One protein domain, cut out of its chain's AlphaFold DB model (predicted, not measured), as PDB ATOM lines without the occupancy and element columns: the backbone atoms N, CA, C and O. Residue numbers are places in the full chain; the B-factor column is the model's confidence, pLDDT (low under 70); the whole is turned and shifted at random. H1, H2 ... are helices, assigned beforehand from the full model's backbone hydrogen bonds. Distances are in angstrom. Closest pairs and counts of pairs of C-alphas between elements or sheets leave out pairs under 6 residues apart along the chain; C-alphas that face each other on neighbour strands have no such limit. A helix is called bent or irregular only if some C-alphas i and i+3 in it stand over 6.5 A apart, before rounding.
ATOM      1  N   LYS A   2      38.946 -19.122 -16.504       60.78
ATOM      2  CA  LYS A   2      37.847 -19.942 -17.075       60.78
ATOM      3  C   LYS A   2      37.502 -19.559 -18.528       60.78
ATOM      4  O   LYS A   2      37.406 -20.416 -19.390       60.78
ATOM      5  N   LYS A   3      37.423 -18.248 -18.790       63.00
ATOM      6  CA  LYS A   3      37.093 -17.655 -20.101       63.00
ATOM      7  C   LYS A   3      38.154 -17.895 -21.183       63.00
ATOM      8  O   LYS A   3      37.822 -18.004 -22.356       63.00
ATOM      9  N   THR A   4      39.426 -17.974 -20.790       77.00
ATOM     10  CA  THR A   4      40.537 -18.225 -21.721       77.00
ATOM     11  C   THR A   4      40.596 -19.696 -22.109       77.00
ATOM     12  O   THR A   4      40.796 -20.003 -23.277       77.00
ATOM     13  N   LEU A   5      40.334 -20.603 -21.161       81.25
ATOM     14  CA  LEU A   5      40.226 -22.038 -21.436       81.25
ATOM     15  C   LEU A   5      39.047 -22.358 -22.359       81.25
ATOM     16  O   LEU A   5      39.224 -23.093 -23.322       81.25
ATOM     17  N   THR A   6      37.873 -21.759 -22.127       83.75
ATOM     18  CA  THR A   6      36.706 -21.948 -23.007       83.75
ATOM     19  C   THR A   6      36.943 -21.406 -24.414       83.75
ATOM     20  O   THR A   6      36.552 -22.049 -25.381       83.75
ATOM     21  N   ALA A   7      37.612 -20.255 -24.545       79.19
ATOM     22  CA  ALA A   7      37.941 -19.685 -25.851       79.19
ATOM     23  C   ALA A   7      38.934 -20.562 -26.628       79.19
ATOM     24  O   ALA A   7      38.774 -20.767 -27.829       79.19
ATOM     25  N   LEU A   8      39.934 -21.115 -25.939       83.38
ATOM     26  CA  LEU A   8      40.942 -21.971 -26.555       83.38
ATOM     27  C   LEU A   8      40.352 -23.324 -26.973       83.38
ATOM     28  O   LEU A   8      40.630 -23.787 -28.073       83.38
ATOM     29  N   LEU A   9      39.472 -23.908 -26.152       83.00
ATOM     30  CA  LEU A   9      38.729 -25.114 -26.527       83.00
ATOM     31  C   LEU A   9      37.857 -24.882 -27.764       83.00
ATOM     32  O   LEU A   9      37.901 -25.689 -28.685       83.00
ATOM     33  N   ALA A  10      37.120 -23.766 -27.808       81.62
ATOM     34  CA  ALA A  10      36.280 -23.422 -28.953       81.62
ATOM     35  C   ALA A  10      37.109 -23.270 -30.240       81.62
ATOM     36  O   ALA A  10      36.754 -23.825 -31.281       81.62
ATOM     37  N   ALA A  11      38.253 -22.585 -30.160       78.31
ATOM     38  CA  ALA A  11      39.170 -22.437 -31.287       78.31
ATOM     39  C   ALA A  11      39.714 -23.792 -31.773       78.31
ATOM     40  O   ALA A  11      39.718 -24.055 -32.975       78.31
ATOM     41  N   VAL A  12      40.110 -24.676 -30.849       82.31
ATOM     42  CA  VAL A  12      40.589 -26.028 -31.179       82.31
ATOM     43  C   VAL A  12      39.489 -26.866 -31.826       82.31
ATOM     44  O   VAL A  12      39.759 -27.541 -32.814       82.31
ATOM     45  N   THR A  13      38.247 -26.797 -31.345       82.06
ATOM     46  CA  THR A  13      37.135 -27.536 -31.964       82.06
ATOM     47  C   THR A  13      36.808 -27.041 -33.373       82.06
ATOM     48  O   THR A  13      36.566 -27.859 -34.253       82.06
ATOM     49  N   ILE A  14      36.858 -25.727 -33.617       78.50
ATOM     50  CA  ILE A  14      36.619 -25.150 -34.950       78.50
ATOM     51  C   ILE A  14      37.744 -25.550 -35.914       78.50
ATOM     52  O   ILE A  14      37.473 -25.986 -37.032       78.50
ATOM     53  N   ALA A  15      39.000 -25.457 -35.469       73.56
ATOM     54  CA  ALA A  15      40.151 -25.870 -36.264       73.56
ATOM     55  C   ALA A  15      40.129 -27.379 -36.562       73.56
ATOM     56  O   ALA A  15      40.342 -27.785 -37.701       73.56
ATOM     57  N   GLY A  16      39.817 -28.207 -35.562       73.62
ATOM     58  CA  GLY A  16      39.707 -29.657 -35.713       73.62
ATOM     59  C   GLY A  16      38.596 -30.069 -36.679       73.62
ATOM     60  O   GLY A  16      38.820 -30.931 -37.523       73.62
ATOM     61  N   ALA A  17      37.432 -29.416 -36.615       65.56
ATOM     62  CA  ALA A  17      36.327 -29.677 -37.536       65.56
ATOM     63  C   ALA A  17      36.688 -29.327 -38.989       65.56
ATOM     64  O   ALA A  17      36.397 -30.112 -39.886       65.56
ATOM     65  N   ALA A  18      37.377 -28.204 -39.223       64.06
ATOM     66  CA  ALA A  18      37.796 -27.794 -40.564       64.06
ATOM     67  C   ALA A  18      38.780 -28.784 -41.214       64.06
ATOM     68  O   ALA A  18      38.715 -29.022 -42.419       64.06
ATOM     69  N   ILE A  19      39.670 -29.379 -40.413       66.06
ATOM     70  CA  ILE A  19      40.624 -30.394 -40.877       66.06
ATOM     71  C   ILE A  19      39.911 -31.733 -41.110       66.06
ATOM     72  O   ILE A  19      40.194 -32.408 -42.093       66.06
ATOM     73  N   ALA A  20      38.959 -32.100 -40.247       61.00
ATOM     74  CA  ALA A  20      38.204 -33.346 -40.372       61.00
ATOM     75  C   ALA A  20      37.247 -33.363 -41.577       61.00
ATOM     76  O   ALA A  20      36.977 -34.428 -42.114       61.00
ATOM     77  N   THR A  21      36.751 -32.203 -42.027       55.78
ATOM     78  CA  THR A  21      35.920 -32.092 -43.241       55.78
ATOM     79  C   THR A  21      36.723 -32.029 -44.543       55.78
ATOM     80  O   THR A  21      36.131 -31.933 -45.617       55.78
ATOM     81  N   GLY A  32      43.758 -25.559 -56.551       59.94
ATOM     82  CA  GLY A  32      42.653 -24.603 -56.540       59.94
ATOM     83  C   GLY A  32      41.861 -24.617 -55.236       59.94
ATOM     84  O   GLY A  32      41.545 -23.553 -54.723       59.94
ATOM     85  N   ALA A  33      41.579 -25.795 -54.672       63.16
ATOM     86  CA  ALA A  33      40.846 -25.911 -53.409       63.16
ATOM     87  C   ALA A  33      41.665 -25.398 -52.211       63.16
ATOM     88  O   ALA A  33      41.142 -24.667 -51.376       63.16
ATOM     89  N   VAL A  34      42.967 -25.703 -52.164       64.75
ATOM     90  CA  VAL A  34      43.870 -25.187 -51.125       64.75
ATOM     91  C   VAL A  34      44.070 -23.679 -51.283       64.75
ATOM     92  O   VAL A  34      43.969 -22.949 -50.300       64.75
ATOM     93  N   ALA A  35      44.273 -23.180 -52.507       66.69
ATOM     94  CA  ALA A  35      44.367 -21.741 -52.752       66.69
ATOM     95  C   ALA A  35      43.059 -21.012 -52.402       66.69
ATOM     96  O   ALA A  35      43.100 -19.967 -51.759       66.69
ATOM     97  N   ALA A  36      41.902 -21.579 -52.753       69.94
ATOM     98  CA  ALA A  36      40.597 -21.035 -52.388       69.94
ATOM     99  C   ALA A  36      40.376 -21.052 -50.868       69.94
ATOM    100  O   ALA A  36      39.844 -20.087 -50.327       69.94
ATOM    101  N   GLY A  37      40.839 -22.093 -50.171       70.44
ATOM    102  CA  GLY A  37      40.816 -22.170 -48.711       70.44
ATOM    103  C   GLY A  37      41.697 -21.109 -48.046       70.44
ATOM    104  O   GLY A  37      41.254 -20.451 -47.109       70.44
ATOM    105  N   ILE A  38      42.908 -20.875 -48.561       80.12
ATOM    106  CA  ILE A  38      43.813 -19.832 -48.048       80.12
ATOM    107  C   ILE A  38      43.233 -18.438 -48.310       80.12
ATOM    108  O   ILE A  38      43.161 -17.623 -47.393       80.12
ATOM    109  N   ILE A  39      42.772 -18.166 -49.533       80.12
ATOM    110  CA  ILE A  39      42.186 -16.867 -49.895       80.12
ATOM    111  C   ILE A  39      40.904 -16.621 -49.093       80.12
ATOM    112  O   ILE A  39      40.746 -15.552 -48.508       80.12
ATOM    113  N   GLY A  40      40.016 -17.615 -49.010       80.62
ATOM    114  CA  GLY A  40      38.779 -17.538 -48.237       80.62
ATOM    115  C   GLY A  40      39.034 -17.372 -46.738       80.62
ATOM    116  O   GLY A  40      38.387 -16.546 -46.098       80.62
ATOM    117  N   GLY A  41      40.020 -18.086 -46.191       80.62
ATOM    118  CA  GLY A  41      40.428 -17.983 -44.792       80.62
ATOM    119  C   GLY A  41      41.026 -16.620 -44.441       80.62
ATOM    120  O   GLY A  41      40.652 -16.039 -43.424       80.62
ATOM    121  N   ILE A  42      41.895 -16.068 -45.294       85.44
ATOM    122  CA  ILE A  42      42.467 -14.726 -45.099       85.44
ATOM    123  C   ILE A  42      41.384 -13.654 -45.249       85.44
ATOM    124  O   ILE A  42      41.318 -12.747 -44.423       85.44
ATOM    125  N   ALA A  43      40.512 -13.762 -46.254       84.31
ATOM    126  CA  ALA A  43      39.428 -12.806 -46.464       84.31
ATOM    127  C   ALA A  43      38.448 -12.801 -45.281       84.31
ATOM    128  O   ALA A  43      38.165 -11.743 -44.720       84.31
ATOM    129  N   ALA A  44      37.989 -13.975 -44.839       83.19
ATOM    130  CA  ALA A  44      37.135 -14.090 -43.662       83.19
ATOM    131  C   ALA A  44      37.858 -13.587 -42.401       83.19
ATOM    132  O   ALA A  44      37.308 -12.775 -41.659       83.19
ATOM    133  N   GLY A  45      39.115 -13.990 -42.192       79.94
ATOM    134  CA  GLY A  45      39.933 -13.550 -41.063       79.94
ATOM    135  C   GLY A  45      40.144 -12.035 -41.019       79.94
ATOM    136  O   GLY A  45      40.078 -11.448 -39.943       79.94
ATOM    137  N   ALA A  46      40.325 -11.381 -42.167       83.50
ATOM    138  CA  ALA A  46      40.460  -9.930 -42.264       83.50
ATOM    139  C   ALA A  46      39.130  -9.200 -42.018       83.50
ATOM    140  O   ALA A  46      39.123  -8.168 -41.352       83.50
ATOM    141  N   ILE A  47      38.005  -9.742 -42.493       84.56
ATOM    142  CA  ILE A  47      36.672  -9.169 -42.248       84.56
ATOM    143  C   ILE A  47      36.316  -9.269 -40.761       84.56
ATOM    144  O   ILE A  47      35.968  -8.266 -40.139       84.56
ATOM    145  N   LEU A  48      36.448 -10.460 -40.171       80.94
ATOM    146  CA  LEU A  48      36.192 -10.681 -38.748       80.94
ATOM    147  C   LEU A  48      37.206  -9.926 -37.878       80.94
ATOM    148  O   LEU A  48      36.814  -9.254 -36.932       80.94
ATOM    149  N   GLY A  49      38.495  -9.979 -38.213       77.75
ATOM    150  CA  GLY A  49      39.554  -9.263 -37.504       77.75
ATOM    151  C   GLY A  49      39.384  -7.747 -37.573       77.75
ATOM    152  O   GLY A  49      39.544  -7.078 -36.558       77.75
ATOM    153  N   GLY A  50      38.979  -7.210 -38.725       77.19
ATOM    154  CA  GLY A  50      38.633  -5.802 -38.901       77.19
ATOM    155  C   GLY A  50      37.388  -5.411 -38.111       77.19
ATOM    156  O   GLY A  50      37.390  -4.375 -37.454       77.19
ATOM    157  N   ALA A  51      36.357  -6.260 -38.085       72.94
ATOM    158  CA  ALA A  51      35.167  -6.040 -37.269       72.94
ATOM    159  C   ALA A  51      35.469  -6.094 -35.765       72.94
ATOM    160  O   ALA A  51      34.890  -5.321 -35.015       72.94
ATOM    161  N   ILE A  52      36.383  -6.958 -35.315       74.88
ATOM    162  CA  ILE A  52      36.811  -7.034 -33.911       74.88
ATOM    163  C   ILE A  52      37.729  -5.853 -33.565       74.88
ATOM    164  O   ILE A  52      37.564  -5.240 -32.515       74.88
ATOM    165  N   ALA A  53      38.664  -5.483 -34.440       71.50
ATOM    166  CA  ALA A  53      39.551  -4.338 -34.228       71.50
ATOM    167  C   ALA A  53      38.794  -3.002 -34.247       71.50
ATOM    168  O   ALA A  53      39.142  -2.088 -33.504       71.50
ATOM    169  N   ASN A  54      37.754  -2.908 -35.076       66.81
ATOM    170  CA  ASN A  54      36.863  -1.755 -35.159       66.81
ATOM    171  C   ASN A  54      35.631  -1.895 -34.254       66.81
ATOM    172  O   ASN A  54      34.802  -0.986 -34.191       66.81
ATOM    173  N   SER A  55      35.486  -3.026 -33.554       63.12
ATOM    174  CA  SER A  55      34.480  -3.127 -32.511       63.12
ATOM    175  C   SER A  55      34.895  -2.154 -31.419       63.12
ATOM    176  O   SER A  55      36.077  -2.123 -31.050       63.12
TER     177      SER A  55
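AT A GLANCE: This is residues 2 to 21 and 32 to 55 of the 101 residues of an uncharacterized protein of Bradyrhizobiaceae bacterium (UniProt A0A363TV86). Two separate helices, H1 and H2, lie in one flat, open layer, with an empty gap between them. H2 runs back roughly against the course of H1 and is offset along it, and no printed loop joins them. The printed part has 44 residues, with two named helices in the order H1, H2 and no named strand; its class is all helix. The whole is loose, with a radius of gyration of the C-alphas of 13.0 A, and the C-alphas span 40 by 31 by 8 A along their three main axes.

HOW THE PARTS SIT: H1, residues 2 to 20, and H2, residues 32 to 53, are apart: no C-alpha of the one is within 8 A of the other. Residues 2 to 21, of which 2 to 20 belong to H1, stand free, and so do residues 32 to 55, of which 32 to 53 belong to H2. The N-to-C direction of H1 is (0.00, -0.49, -0.87) and that of H2 is (-0.21, 0.71, 0.68). In both H1 and H2 every O i to N i+4 pair is within hydrogen-bond range.

IN THESE COORDINATES: H1 begins at Lys 2, with its C-alpha at (37.847, -19.942, -17.075), and ends at Ala 20, with its C-alpha at (38.204, -33.346, -40.372); these C-alphas are 26.9 A apart. H2 begins at Gly 32, with its C-alpha at (42.653, -24.603, -56.540), and ends at Ala 53, with its C-alpha at (39.551, -4.338, -34.228), a length of 30.3 A. Neither helix is bent.

THE WHOLE: The two C-alphas farthest apart are those of Lys 2 and Gly 32, at 40.0 A. Residues 22 to 31 are not printed, and C-alphas 21 and 32 are 16.7 A apart across this cut. The mean pLDDT of the printed part is 74.5, and it is under 70 at residues 2 to 3, 17 to 21, 32 to 36 and 54 to 55.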